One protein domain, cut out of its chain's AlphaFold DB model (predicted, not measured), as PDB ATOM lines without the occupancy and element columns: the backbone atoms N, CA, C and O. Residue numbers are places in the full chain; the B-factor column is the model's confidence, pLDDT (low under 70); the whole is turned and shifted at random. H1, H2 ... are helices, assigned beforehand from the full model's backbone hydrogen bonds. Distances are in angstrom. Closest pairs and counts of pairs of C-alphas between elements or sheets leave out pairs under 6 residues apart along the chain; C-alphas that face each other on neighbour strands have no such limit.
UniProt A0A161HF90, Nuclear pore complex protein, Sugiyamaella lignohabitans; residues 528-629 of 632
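What this domain is: This is residues 528 to 629 of the 632 residues of the protein "Nuclear pore complex protein" of Sugiyamaella lignohabitans (UniProt A0A161HF90). Three helices, H3, H4 and H6, make an up-and-down bundle, each running against the one before, with H1 packed on long H3 and short H5 crossing it. Residues 541 to 546, including H2, stick out. The printed part has 102 residues with six helices, H1 to H6, and no named strand: all helix, compact, radius of gyration of the C-alphas 14.6 A, spans 48 by 25 by 21 A.

Where its parts are: H1, residues 528 to 537, begins at C-alpha (3.910, -22.683, 40.387). H2 is 542 to 545; H3, 548 to 574, spans 40.8 A; H4 is 578 to 590; H5 is 597 to 603. H6, 607 to 622, spans 22.5 A, ending at C-alpha (-2.521, -33.479, 21.174).

How they stand to each other: H3 and H4 form a hairpin, a shallow tilt of 22 degrees, closest C-alphas Leu 569 and Phe 579, 5.3 A. H4 and H6 touch, closest C-alphas Ala 584 and Val 614, 5.4 A. Every O i to N i+4 pair is within hydrogen-bond range in H1, H5 and H6, 21 of 23 in H3, 7 of 9 in H4.

The domain as a whole: The printed part has no cut or long link; residues 622 to 629 are under pLDDT 70.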
ATOM      1  N   SER A 528       2.883 -21.732  40.829       84.62
ATOM      2  CA  SER A 528       3.910 -22.683  40.387       84.62
ATOM      3  C   SER A 528       5.198 -22.519  41.195       84.62
ATOM      4  O   SER A 528       5.714 -23.499  41.728       84.62
ATOM      5  N   SER A 529       5.681 -21.284  41.371       86.44
ATOM      6  CA  SER A 529       6.879 -21.012  42.171       86.44
ATOM      7  C   SER A 529       6.724 -21.466  43.625       86.44
ATOM      8  O   SER A 529       7.653 -22.059  44.170       86.44
ATOM      9  N   GLN A 530       5.576 -21.198  44.255       85.75
ATOM     10  CA  GLN A 530       5.320 -21.598  45.641       85.75
ATOM     11  C   GLN A 530       5.211 -23.119  45.784       85.75
ATOM     12  O   GLN A 530       5.777 -23.685  46.714       85.75
ATOM     13  N   VAL A 531       4.539 -23.803  44.855       84.25
ATOM     14  CA  VAL A 531       4.410 -25.266  44.885       84.25
ATOM     15  C   VAL A 531       5.764 -25.943  44.685       84.25
ATOM     16  O   VAL A 531       6.083 -26.884  45.411       84.25
ATOM     17  N   TYR A 532       6.589 -25.466  43.749       84.06
ATOM     18  CA  TYR A 532       7.940 -26.002  43.577       84.06
ATOM     19  C   TYR A 532       8.810 -25.763  44.816       84.06
ATOM     20  O   TYR A 532       9.513 -26.680  45.239       84.06
ATOM     21  N   ASP A 533       8.729 -24.579  45.431       85.62
ATOM     22  CA  ASP A 533       9.441 -24.291  46.681       85.62
ATOM     23  C   ASP A 533       8.986 -25.216  47.822       85.62
ATOM     24  O   ASP A 533       9.820 -25.825  48.493       85.62
ATOM     25  N   LEU A 534       7.674 -25.430  47.980       84.56
ATOM     26  CA  LEU A 534       7.124 -26.359  48.971       84.56
ATOM     27  C   LEU A 534       7.589 -27.804  48.726       84.56
ATOM     28  O   LEU A 534       8.007 -28.491  49.656       84.56
ATOM     29  N   CYS A 535       7.595 -28.273  47.478       80.00
ATOM     30  CA  CYS A 535       8.098 -29.606  47.137       80.00
ATOM     31  C   CYS A 535       9.568 -29.803  47.544       80.00
ATOM     32  O   CYS A 535       9.952 -30.893  47.988       80.00
ATOM     33  N   LEU A 536      10.387 -28.758  47.395       78.50
ATOM     34  CA  LEU A 536      11.818 -28.795  47.682       78.50
ATOM     35  C   LEU A 536      12.129 -28.621  49.170       78.50
ATOM     36  O   LEU A 536      12.971 -29.351  49.686       78.50
ATOM     37  N   ASN A 537      11.455 -27.697  49.857       81.00
ATOM     38  CA  ASN A 537      11.907 -27.178  51.149       81.00
ATOM     39  C   ASN A 537      10.942 -27.437  52.320       81.00
ATOM     40  O   ASN A 537      11.364 -27.340  53.473       81.00
ATOM     41  N   TRP A 538       9.678 -27.801  52.069       81.75
ATOM     42  CA  TRP A 538       8.665 -27.879  53.128       81.75
ATOM     43  C   TRP A 538       8.974 -28.984  54.150       81.75
ATOM     44  O   TRP A 538       9.021 -30.173  53.814       81.75
ATOM     45  N   PHE A 539       9.201 -28.574  55.404       80.12
ATOM     46  CA  PHE A 539       9.524 -29.436  56.550       80.12
ATOM     47  C   PHE A 539      10.671 -30.443  56.309       80.12
ATOM     48  O   PHE A 539      10.579 -31.602  56.716       80.12
ATOM     49  N   ARG A 540      11.751 -30.034  55.625       72.12
ATOM     50  CA  ARG A 540      12.957 -30.864  55.387       72.12
ATOM     51  C   ARG A 540      14.116 -30.637  56.364       72.12
ATOM     52  O   ARG A 540      15.215 -31.126  56.127       72.12
ATOM     53  N   GLN A 541      13.918 -29.871  57.432       75.25
ATOM     54  CA  GLN A 541      14.957 -29.718  58.456       75.25
ATOM     55  C   GLN A 541      15.081 -31.007  59.287       75.25
ATOM     56  O   GLN A 541      14.068 -31.657  59.547       75.25
ATOM     57  N   GLU A 542      16.301 -31.347  59.729       64.62
ATOM     58  CA  GLU A 542      16.615 -32.585  60.476       64.62
ATOM     59  C   GLU A 542      15.689 -32.801  61.690       64.62
ATOM     60  O   GLU A 542      15.279 -33.920  61.988       64.62
ATOM     61  N   GLU A 543      15.297 -31.707  62.343       67.44
ATOM     62  CA  GLU A 543      14.398 -31.677  63.502       67.44
ATOM     63  C   GLU A 543      12.982 -32.197  63.183       67.44
ATOM     64  O   GLU A 543      12.331 -32.794  64.040       67.44
ATOM     65  N   PHE A 544      12.505 -32.010  61.949       70.12
ATOM     66  CA  PHE A 544      11.156 -32.392  61.515       70.12
ATOM     67  C   PHE A 544      11.112 -33.710  60.748       70.12
ATOM     68  O   PHE A 544      10.050 -34.328  60.665       70.12
ATOM     69  N   GLU A 545      12.243 -34.171  60.211       64.06
ATOM     70  CA  GLU A 545      12.310 -35.457  59.511       64.06
ATOM     71  C   GLU A 545      12.003 -36.641  60.436       64.06
ATOM     72  O   GLU A 545      11.520 -37.670  59.969       64.06
ATOM     73  N   LEU A 546      12.218 -36.489  61.744       65.75
ATOM     74  CA  LEU A 546      11.933 -37.515  62.748       65.75
ATOM     75  C   LEU A 546      10.480 -37.484  63.268       65.75
ATOM     76  O   LEU A 546      10.039 -38.470  63.862       65.75
ATOM     77  N   ASP A 547       9.717 -36.403  63.051       76.56
ATOM     78  CA  ASP A 547       8.334 -36.301  63.542       76.56
ATOM     79  C   ASP A 547       7.355 -36.990  62.575       76.56
ATOM     80  O   ASP A 547       7.042 -36.498  61.485       76.56
ATOM     81  N   GLN A 548       6.818 -38.137  63.005       79.19
ATOM     82  CA  GLN A 548       5.839 -38.921  62.243       79.19
ATOM     83  C   GLN A 548       4.582 -38.121  61.878       79.19
ATOM     84  O   GLN A 548       4.010 -38.338  60.808       79.19
ATOM     85  N   ARG A 549       4.156 -37.170  62.721       79.31
ATOM     86  CA  ARG A 549       2.963 -36.349  62.456       79.31
ATOM     87  C   ARG A 549       3.200 -35.415  61.277       79.31
ATOM     88  O   ARG A 549       2.335 -35.271  60.418       79.31
ATOM     89  N   ILE A 550       4.393 -34.831  61.192       82.06
ATOM     90  CA  ILE A 550       4.773 -33.958  60.077       82.06
ATOM     91  C   ILE A 550       4.947 -34.777  58.798       82.06
ATOM     92  O   ILE A 550       4.468 -34.363  57.742       82.06
ATOM     93  N   GLN A 551       5.545 -35.969  58.875       81.50
ATOM     94  CA  GLN A 551       5.609 -36.866  57.716       81.50
ATOM     95  C   GLN A 551       4.215 -37.242  57.197       81.50
ATOM     96  O   GLN A 551       3.987 -37.240  55.984       81.50
ATOM     97  N   ARG A 552       3.256 -37.487  58.098       82.50
ATOM     98  CA  ARG A 552       1.857 -37.720  57.725       82.50
ATOM     99  C   ARG A 552       1.256 -36.509  57.012       82.50
ATOM    100  O   ARG A 552       0.720 -36.670  55.917       82.50
ATOM    101  N   LEU A 553       1.411 -35.300  57.554       85.25
ATOM    102  CA  LEU A 553       0.951 -34.067  56.895       85.25
ATOM    103  C   LEU A 553       1.565 -33.895  55.499       85.25
ATOM    104  O   LEU A 553       0.863 -33.529  54.557       85.25
ATOM    105  N   ARG A 554       2.848 -34.231  55.332       85.38
ATOM    106  CA  ARG A 554       3.516 -34.219  54.023       85.38
ATOM    107  C   ARG A 554       2.904 -35.217  53.048       85.38
ATOM    108  O   ARG A 554       2.742 -34.877  51.880       85.38
ATOM    109  N   SER A 555       2.534 -36.411  53.508       84.44
ATOM    110  CA  SER A 555       1.872 -37.415  52.665       84.44
ATOM    111  C   SER A 555       0.459 -37.007  52.229       84.44
ATOM    112  O   SER A 555       0.033 -37.388  51.144       84.44
ATOM    113  N   ILE A 556      -0.236 -36.185  53.021       84.50
ATOM    114  CA  ILE A 556      -1.581 -35.684  52.704       84.50
ATOM    115  C   ILE A 556      -1.496 -34.478  51.755       84.50
ATOM    116  O   ILE A 556      -2.064 -34.492  50.663       84.50
ATOM    117  N   TYR A 557      -0.758 -33.436  52.146       86.44
ATOM    118  CA  TYR A 557      -0.848 -32.127  51.496       86.44
ATOM    119  C   TYR A 557       0.062 -31.945  50.284       86.44
ATOM    120  O   TYR A 557      -0.348 -31.262  49.349       86.44
ATOM    121  N   LEU A 558       1.257 -32.552  50.236       86.38
ATOM    122  CA  LEU A 558       2.115 -32.407  49.049       86.38
ATOM    123  C   LEU A 558       1.471 -33.040  47.808       86.38
ATOM    124  O   LEU A 558       1.369 -32.344  46.797       86.38
ATOM    125  N   PRO A 559       0.970 -34.295  47.852       86.44
ATOM    126  CA  PRO A 559       0.247 -34.861  46.718       86.44
ATOM    127  C   PRO A 559      -0.977 -34.030  46.335       86.44
ATOM    128  O   PRO A 559      -1.165 -33.752  45.155       86.44
ATOM    129  N   TYR A 560      -1.758 -33.569  47.316       85.12
ATOM    130  CA  TYR A 560      -2.934 -32.736  47.069       85.12
ATOM    131  C   TYR A 560      -2.593 -31.445  46.311       85.12
ATOM    132  O   TYR A 560      -3.163 -31.186  45.257       85.12
ATOM    133  N   ILE A 561      -1.617 -30.665  46.784       86.31
ATOM    134  CA  ILE A 561      -1.234 -29.394  46.148       86.31
ATOM    135  C   ILE A 561      -0.683 -29.610  44.736       86.31
ATOM    136  O   ILE A 561      -0.941 -28.806  43.847       86.31
ATOM    137  N   ILE A 562       0.069 -30.690  44.509       85.81
ATOM    138  CA  ILE A 562       0.607 -31.015  43.182       85.81
ATOM    139  C   ILE A 562      -0.523 -31.376  42.208       85.81
ATOM    140  O   ILE A 562      -0.500 -30.942  41.055       85.81
ATOM    141  N   LEU A 563      -1.525 -32.140  42.657       85.31
ATOM    142  CA  LEU A 563      -2.712 -32.439  41.849       85.31
ATOM    143  C   LEU A 563      -3.504 -31.161  41.539       85.31
ATOM    144  O   LEU A 563      -3.908 -30.945  40.396       85.31
ATOM    145  N   GLU A 564      -3.665 -30.281  42.527       83.44
ATOM    146  CA  GLU A 564      -4.314 -28.981  42.353       83.44
ATOM    147  C   GLU A 564      -3.531 -28.079  41.384       83.44
ATOM    148  O   GLU A 564      -4.136 -27.477  40.500       83.44
ATOM    149  N   LEU A 565      -2.195 -28.052  41.451       85.25
ATOM    150  CA  LEU A 565      -1.352 -27.365  40.465       85.25
ATOM    151  C   LEU A 565      -1.583 -27.925  39.058       85.25
ATOM    152  O   LEU A 565      -1.751 -27.158  38.113       85.25
ATOM    153  N   GLY A 566      -1.647 -29.250  38.908       83.19
ATOM    154  CA  GLY A 566      -1.974 -29.891  37.635       83.19
ATOM    155  C   GLY A 566      -3.332 -29.442  37.084       83.19
ATOM    156  O   GLY A 566      -3.437 -29.082  35.910       83.19
ATOM    157  N   ARG A 567      -4.361 -29.361  37.940       87.56
ATOM    158  CA  ARG A 567      -5.682 -28.816  37.574       87.56
ATOM    159  C   ARG A 567      -5.592 -27.351  37.142       87.56
ATOM    160  O   ARG A 567      -6.173 -26.980  36.119       87.56
ATOM    161  N   VAL A 568      -4.868 -26.528  37.902       83.81
ATOM    162  CA  VAL A 568      -4.651 -25.106  37.603       83.81
ATOM    163  C   VAL A 568      -3.984 -24.958  36.236       83.81
ATOM    164  O   VAL A 568      -4.531 -24.256  35.389       83.81
ATOM    165  N   LEU A 569      -2.897 -25.681  35.962       82.19
ATOM    166  CA  LEU A 569      -2.164 -25.626  34.691       82.19
ATOM    167  C   LEU A 569      -3.018 -26.068  33.490       82.19
ATOM    168  O   LEU A 569      -3.007 -25.403  32.452       82.19
ATOM    169  N   ILE A 570      -3.823 -27.129  33.637       81.44
ATOM    170  CA  ILE A 570      -4.768 -27.561  32.593       81.44
ATOM    171  C   ILE A 570      -5.824 -26.480  32.346       81.44
ATOM    172  O   ILE A 570      -6.107 -26.131  31.200       81.44
ATOM    173  N   SER A 571      -6.395 -25.891  33.399       80.62
ATOM    174  CA  SER A 571      -7.381 -24.812  33.250       80.62
ATOM    175  C   SER A 571      -6.769 -23.531  32.656       80.62
ATOM    176  O   SER A 571      -7.411 -22.838  31.859       80.62
ATOM    177  N   ALA A 572      -5.495 -23.265  32.962       81.00
ATOM    178  CA  ALA A 572      -4.708 -22.150  32.455       81.00
ATOM    179  C   ALA A 572      -4.331 -22.301  30.969       81.00
ATOM    180  O   ALA A 572      -3.868 -21.332  30.363       81.00
ATOM    181  N   GLN A 573      -4.640 -23.436  30.320       74.44
ATOM    182  CA  GLN A 573      -4.458 -23.614  28.868       74.44
ATOM    183  C   GLN A 573      -5.208 -22.579  28.013       74.44
ATOM    184  O   GLN A 573      -4.943 -22.432  26.814       74.44
ATOM    185  N   LYS A 574      -6.217 -21.907  28.588       71.69
ATOM    186  CA  LYS A 574      -6.952 -20.806  27.944       71.69
ATOM    187  C   LYS A 574      -6.104 -19.537  27.809       71.69
ATOM    188  O   LYS A 574      -6.394 -18.698  26.958       71.69
ATOM    189  N   VAL A 575      -5.082 -19.394  28.652       72.38
ATOM    190  CA  VAL A 575      -4.193 -18.231  28.724       72.38
ATOM    191  C   VAL A 575      -2.956 -18.460  27.857       72.38
ATOM    192  O   VAL A 575      -2.653 -17.621  27.008       72.38
ATOM    193  N   HIS A 576      -2.282 -19.602  28.029       73.12
ATOM    194  CA  HIS A 576      -1.092 -19.980  27.263       73.12
ATOM    195  C   HIS A 576      -1.007 -21.507  27.091       73.12
ATOM    196  O   HIS A 576      -1.224 -22.251  28.045       73.12
ATOM    197  N   SER A 577      -0.680 -21.993  25.888       69.25
ATOM    198  CA  SER A 577      -0.590 -23.438  25.600       69.25
ATOM    199  C   SER A 577       0.583 -24.125  26.307       69.25
ATOM    200  O   SER A 577       0.474 -25.292  26.661       69.25
ATOM    201  N   GLY A 578       1.665 -23.394  26.591       72.56
ATOM    202  CA  GLY A 578       2.858 -23.926  27.266       72.56
ATOM    203  C   GLY A 578       2.631 -24.444  28.694       72.56
ATOM    204  O   GLY A 578       3.453 -25.203  29.197       72.56
ATOM    205  N   PHE A 579       1.505 -24.112  29.338       78.62
ATOM    206  CA  PHE A 579       1.164 -24.663  30.655       78.62
ATOM    207  C   PHE A 579       0.832 -26.161  30.612       78.62
ATOM    208  O   PHE A 579       1.041 -26.860  31.600       78.62
ATOM    209  N   LEU A 580       0.404 -26.689  29.459       75.31
ATOM    210  CA  LEU A 580       0.188 -28.129  29.274       75.31
ATOM    211  C   LEU A 580       1.508 -28.910  29.300       75.31
ATOM    212  O   LEU A 580       1.571 -29.997  29.872       75.31
ATOM    213  N   LYS A 581       2.578 -28.330  28.742       78.00
ATOM    214  CA  LYS A 581       3.937 -28.887  28.819       78.00
ATOM    215  C   LYS A 581       4.421 -28.929  30.267       78.00
ATOM    216  O   LYS A 581       4.860 -29.979  30.722       78.00
ATOM    217  N   GLN A 582       4.245 -27.837  31.013       78.69
ATOM    218  CA  GLN A 582       4.580 -27.801  32.442       78.69
ATOM    219  C   GLN A 582       3.778 -28.834  33.251       78.69
ATOM    220  O   GLN A 582       4.341 -29.503  34.112       78.69
ATOM    221  N   ALA A 583       2.493 -29.037  32.933       79.00
ATOM    222  CA  ALA A 583       1.675 -30.070  33.571       79.00
ATOM    223  C   ALA A 583       2.180 -31.496  33.279       79.00
ATOM    224  O   ALA A 583       2.163 -32.344  34.169       79.00
ATOM    225  N   ALA A 584       2.675 -31.767  32.066       78.44
ATOM    226  CA  ALA A 584       3.295 -33.050  31.726       78.44
ATOM    227  C   ALA A 584       4.673 -33.232  32.398       78.44
ATOM    228  O   ALA A 584       5.010 -34.329  32.847       78.44
ATOM    229  N   GLU A 585       5.450 -32.154  32.524       82.62
ATOM    230  CA  GLU A 585       6.750 -32.143  33.206       82.62
ATOM    231  C   GLU A 585       6.632 -32.399  34.721       82.62
ATOM    232  O   GLU A 585       7.589 -32.892  35.325       82.62
ATOM    233  N   LEU A 586       5.459 -32.184  35.337       79.56
ATOM    234  CA  LEU A 586       5.213 -32.566  36.737       79.56
ATOM    235  C   LEU A 586       5.500 -34.053  36.992       79.56
ATOM    236  O   LEU A 586       6.040 -34.392  38.043       79.56
ATOM    237  N   ALA A 587       5.220 -34.938  36.028       78.81
ATOM    238  CA  ALA A 587       5.527 -36.364  36.157       78.81
ATOM    239  C   ALA A 587       7.037 -36.621  36.316       78.81
ATOM    240  O   ALA A 587       7.441 -37.482  37.096       78.81
ATOM    241  N   VAL A 588       7.870 -35.843  35.615       80.56
ATOM    242  CA  VAL A 588       9.336 -35.929  35.695       80.56
ATOM    243  C   VAL A 588       9.827 -35.422  37.049       80.56
ATOM    244  O   VAL A 588      10.680 -36.052  37.664       80.56
ATOM    245  N   VAL A 589       9.252 -34.321  37.543       78.31
ATOM    246  CA  VAL A 589       9.601 -33.746  38.853       78.31
ATOM    247  C   VAL A 589       9.244 -34.698  39.998       78.31
ATOM    248  O   VAL A 589      10.019 -34.852  40.939       78.31
ATOM    249  N   ILE A 590       8.099 -35.378  39.919       77.94
ATOM    250  CA  ILE A 590       7.649 -36.326  40.953       77.94
ATOM    251  C   ILE A 590       8.480 -37.618  40.931       77.94
ATOM    252  O   ILE A 590       8.727 -38.211  41.985       77.94
ATOM    253  N   ALA A 591       8.921 -38.043  39.743       75.31
ATOM    254  CA  ALA A 591       9.752 -39.228  39.543       75.31
ATOM    255  C   ALA A 591      11.239 -39.019  39.894       75.31
ATOM    256  O   ALA A 591      11.999 -39.987  39.868       75.31
ATOM    257  N   ASP A 592      11.668 -37.797  40.230       81.38
ATOM    258  CA  ASP A 592      13.059 -37.518  40.597       81.38
ATOM    259  C   ASP A 592      13.460 -38.249  41.895       81.38
ATOM    260  O   ASP A 592      12.907 -38.022  42.981       81.38
ATOM    261  N   GLU A 593      14.477 -39.110  41.792       73.25
ATOM    262  CA  GLU A 593      15.035 -39.876  42.912       73.25
ATOM    263  C   GLU A 593      15.592 -38.973  44.016       73.25
ATOM    264  O   GLU A 593      15.569 -39.354  45.188       73.25
ATOM    265  N   LYS A 594      16.052 -37.762  43.671       72.00
ATOM    266  CA  LYS A 594      16.614 -36.812  44.643       72.00
ATOM    267  C   LYS A 594      15.573 -36.282  45.619       72.00
ATOM    268  O   LYS A 594      15.911 -35.951  46.751       72.00
ATOM    269  N   GLN A 595      14.326 -36.161  45.170       68.25
ATOM    270  CA  GLN A 595      13.246 -35.570  45.958       68.25
ATOM    271  C   GLN A 595      12.363 -36.629  46.616       68.25
ATOM    272  O   GLN A 595      11.708 -36.338  47.614       68.25
ATOM    273  N   GLY A 596      12.333 -37.853  46.076       72.12
ATOM    274  CA  GLY A 596      11.594 -38.967  46.671       72.12
ATOM    275  C   GLY A 596      10.077 -38.755  46.738       72.12
ATOM    276  O   GLY A 596       9.401 -39.477  47.472       72.12
ATOM    277  N   LEU A 597       9.532 -37.785  45.990       77.88
ATOM    278  CA  LEU A 597       8.123 -37.371  46.047       77.88
ATOM    279  C   LEU A 597       7.171 -38.517  45.690       77.88
ATOM    280  O   LEU A 597       6.102 -38.637  46.284       77.88
ATOM    281  N   TYR A 598       7.590 -39.417  44.798       75.81
ATOM    282  CA  TYR A 598       6.852 -40.632  44.452       75.81
ATOM    283  C   TYR A 598       6.478 -41.493  45.675       75.81
ATOM    284  O   TYR A 598       5.426 -42.129  45.677       75.81
ATOM    285  N   ARG A 599       7.283 -41.486  46.750       80.19
ATOM    286  CA  ARG A 599       6.981 -42.231  47.988       80.19
ATOM    287  C   ARG A 599       5.767 -41.661  48.720       80.19
ATOM    288  O   ARG A 599       5.007 -42.424  49.308       80.19
ATOM    289  N   LEU A 600       5.558 -40.345  48.645       79.00
ATOM    290  CA  LEU A 600       4.406 -39.672  49.250       79.00
ATOM    291  C   LEU A 600       3.111 -40.003  48.499       79.00
ATOM    292  O   LEU A 600       2.091 -40.246  49.133       79.00
ATOM    293  N   PHE A 601       3.163 -40.088  47.166       78.69
ATOM    294  CA  PHE A 601       2.023 -40.504  46.337       78.69
ATOM    295  C   PHE A 601       1.645 -41.978  46.525       78.69
ATOM    296  O   PHE A 601       0.466 -42.323  46.444       78.69
ATOM    297  N   LEU A 602       2.628 -42.846  46.792       79.12
ATOM    298  CA  LEU A 602       2.376 -44.242  47.159       79.12
ATOM    299  C   LEU A 602       1.718 -44.352  48.539       79.12
ATOM    300  O   LEU A 602       0.813 -45.161  48.711       79.12
ATOM    301  N   ALA A 603       2.139 -43.525  49.499       77.12
ATOM    302  CA  ALA A 603       1.561 -43.504  50.841       77.12
ATOM    303  C   ALA A 603       0.115 -42.976  50.865       77.12
ATOM    304  O   ALA A 603      -0.688 -43.452  51.660       77.12
ATOM    305  N   SER A 604      -0.232 -42.028  49.988       73.19
ATOM    306  CA  SER A 604      -1.575 -41.433  49.913       73.19
ATOM    307  C   SER A 604      -2.528 -42.111  48.923       73.19
ATOM    308  O   SER A 604      -3.682 -41.706  48.818       73.19
ATOM    309  N   ASN A 605      -2.066 -43.130  48.190       78.50
ATOM    310  CA  ASN A 605      -2.817 -43.819  47.134       78.50
ATOM    311  C   ASN A 605      -3.357 -42.881  46.024       78.50
ATOM    312  O   ASN A 605      -4.382 -43.156  45.405       78.50
ATOM    313  N   GLN A 606      -2.665 -41.768  45.753       78.00
ATOM    314  CA  GLN A 606      -3.076 -40.738  44.780       78.00
ATOM    315  C   GLN A 606      -2.372 -40.852  43.414       78.00
ATOM    316  O   GLN A 606      -2.436 -39.941  42.586       78.00
ATOM    317  N   LEU A 607      -1.671 -41.960  43.156       79.69
ATOM    318  CA  LEU A 607      -0.899 -42.138  41.920       79.69
ATOM    319  C   LEU A 607      -1.798 -42.201  40.673       79.69
ATOM    320  O   LEU A 607      -1.444 -41.665  39.626       79.69
ATOM    321  N   GLU A 608      -2.974 -42.820  40.784       81.50
ATOM    322  CA  GLU A 608      -3.940 -42.917  39.682       81.50
ATOM    323  C   GLU A 608      -4.496 -41.537  39.287       81.50
ATOM    324  O   GLU A 608      -4.559 -41.203  38.100       81.50
ATOM    325  N   SER A 609      -4.800 -40.693  40.278       80.94
ATOM    326  CA  SER A 609      -5.224 -39.301  40.078       80.94
ATOM    327  C   SER A 609      -4.162 -38.497  39.326       80.94
ATOM    328  O   SER A 609      -4.479 -37.784  38.374       80.94
ATOM    329  N   LEU A 610      -2.887 -38.663  39.692       81.75
ATOM    330  CA  LEU A 610      -1.767 -38.008  39.014       81.75
ATOM    331  C   LEU A 610      -1.646 -38.453  37.551       81.75
ATOM    332  O   LEU A 610      -1.534 -37.615  36.657       81.75
ATOM    333  N   LEU A 611      -1.691 -39.764  37.295       81.88
ATOM    334  CA  LEU A 611      -1.621 -40.308  35.936       81.88
ATOM    335  C   LEU A 611      -2.796 -39.833  35.078       81.88
ATOM    336  O   LEU A 611      -2.610 -39.556  33.895       81.88
ATOM    337  N   THR A 612      -3.977 -39.676  35.675       85.00
ATOM    338  CA  THR A 612      -5.157 -39.135  34.992       85.00
ATOM    339  C   THR A 612      -4.950 -37.673  34.593       85.00
ATOM    340  O   THR A 612      -5.244 -37.319  33.456       85.00
ATOM    341  N   ILE A 613      -4.393 -36.834  35.474       81.25
ATOM    342  CA  ILE A 613      -4.073 -35.423  35.174       81.25
ATOM    343  C   ILE A 613      -3.017 -35.307  34.067       81.25
ATOM    344  O   ILE A 613      -3.140 -34.488  33.160       81.25
ATOM    345  N   VAL A 614      -1.976 -36.136  34.109       81.56
ATOM    346  CA  VAL A 614      -0.940 -36.131  33.067       81.56
ATOM    347  C   VAL A 614      -1.522 -36.611  31.736       81.56
ATOM    348  O   VAL A 614      -1.258 -36.011  30.695       81.56
ATOM    349  N   ALA A 615      -2.360 -37.652  31.757       81.25
ATOM    350  CA  ALA A 615      -3.037 -38.141  30.565       81.25
ATOM    351  C   ALA A 615      -3.941 -37.065  29.949       81.25
ATOM    352  O   ALA A 615      -3.857 -36.846  28.744       81.25
ATOM    353  N   THR A 616      -4.740 -36.354  30.752       82.00
ATOM    354  CA  THR A 616      -5.609 -35.275  30.251       82.00
ATOM    355  C   THR A 616      -4.810 -34.106  29.683       82.00
ATOM    356  O   THR A 616      -5.152 -33.611  28.609       82.00
ATOM    357  N   ALA A 617      -3.707 -33.709  30.326       78.75
ATOM    358  CA  ALA A 617      -2.814 -32.674  29.803       78.75
ATOM    359  C   ALA A 617      -2.230 -33.053  28.428       78.75
ATOM    360  O   ALA A 617      -2.198 -32.227  27.512       78.75
ATOM    361  N   VAL A 618      -1.819 -34.315  28.253       77.56
ATOM    362  CA  VAL A 618      -1.290 -34.821  26.978       77.56
ATOM    363  C   VAL A 618      -2.392 -34.934  25.921       77.56
ATOM    364  O   VAL A 618      -2.171 -34.530  24.781       77.56
ATOM    365  N   THR A 619      -3.593 -35.418  26.259       79.00
ATOM    366  CA  THR A 619      -4.694 -35.502  25.283       79.00
ATOM    367  C   THR A 619      -5.165 -34.128  24.812       79.00
ATOM    368  O   THR A 619      -5.371 -33.940  23.611       79.00
ATOM    369  N   ASP A 620      -5.285 -33.155  25.721       74.12
ATOM    370  CA  ASP A 620      -5.667 -31.777  25.381       74.12
ATOM    371  C   ASP A 620      -4.585 -31.087  24.540       74.12
ATOM    372  O   ASP A 620      -4.895 -30.356  23.594       74.12
ATOM    373  N   GLY A 621      -3.311 -31.365  24.832       70.38
ATOM    374  CA  GLY A 621      -2.193 -30.889  24.025       70.38
ATOM    375  C   GLY A 621      -2.182 -31.493  22.615       70.38
ATOM    376  O   GLY A 621      -2.016 -30.762  21.638       70.38
ATOM    377  N   MET A 622      -2.450 -32.798  22.476       68.75
ATOM    378  CA  MET A 622      -2.521 -33.479  21.174       68.75
ATOM    379  C   MET A 622      -3.674 -32.966  20.304       68.75
ATOM    380  O   MET A 622      -3.526 -32.872  19.085       68.75
ATOM    381  N   ALA A 623      -4.801 -32.572  20.908       65.12
ATOM    382  CA  ALA A 623      -5.946 -32.007  20.194       65.12
ATOM    383  C   ALA A 623      -5.643 -30.663  19.493       65.12
ATOM    384  O   ALA A 623      -6.395 -30.255  18.606       65.12
ATOM    385  N   ARG A 624      -4.547 -29.977  19.859       57.94
ATOM    386  CA  ARG A 624      -4.134 -28.681  19.288       57.94
ATOM    387  C   ARG A 624      -2.922 -28.756  18.341       57.94
ATOM    388  O   ARG A 624      -2.563 -27.731  17.766       57.94
ATOM    389  N   GLY A 625      -2.346 -29.943  18.119       57.78
ATOM    390  CA  GLY A 625      -1.154 -30.159  17.279       57.78
ATOM    391  C   GLY A 625       0.183 -30.027  18.030       57.78
ATOM    392  O   GLY A 625       0.204 -29.722  19.219       57.78
ATOM    393  N   GLU A 626       1.313 -30.266  17.339       51.75
ATOM    394  CA  GLU A 626       2.674 -30.295  17.928       51.75
ATOM    395  C   GLU A 626       3.029 -29.028  18.730       51.75
ATOM    396  O   GLU A 626       3.682 -29.136  19.764       51.75
ATOM    397  N   SER A 627       2.495 -27.863  18.342       50.53
ATOM    398  CA  SER A 627       2.705 -26.557  18.993       50.53
ATOM    399  C   SER A 627       2.041 -26.391  20.371       50.53
ATOM    400  O   SER A 627       2.186 -25.343  21.008       50.53
ATOM    401  N   GLY A 628       1.273 -27.385  20.832       49.97
ATOM    402  CA  GLY A 628       0.648 -27.405  22.158       49.97
ATOM    403  C   GLY A 628       1.471 -28.102  23.249       49.97
ATOM    404  O   GLY A 628       1.249 -27.826  24.424       49.97
ATOM    405  N   ILE A 629       2.403 -28.990  22.880       49.25
ATOM    406  CA  ILE A 629       3.197 -29.806  23.826       49.25
ATOM    407  C   ILE A 629       4.701 -29.577  23.635       49.25
ATOM    408  O   ILE A 629       5.455 -29.595  24.607       49.25
TER     409      ILE A 629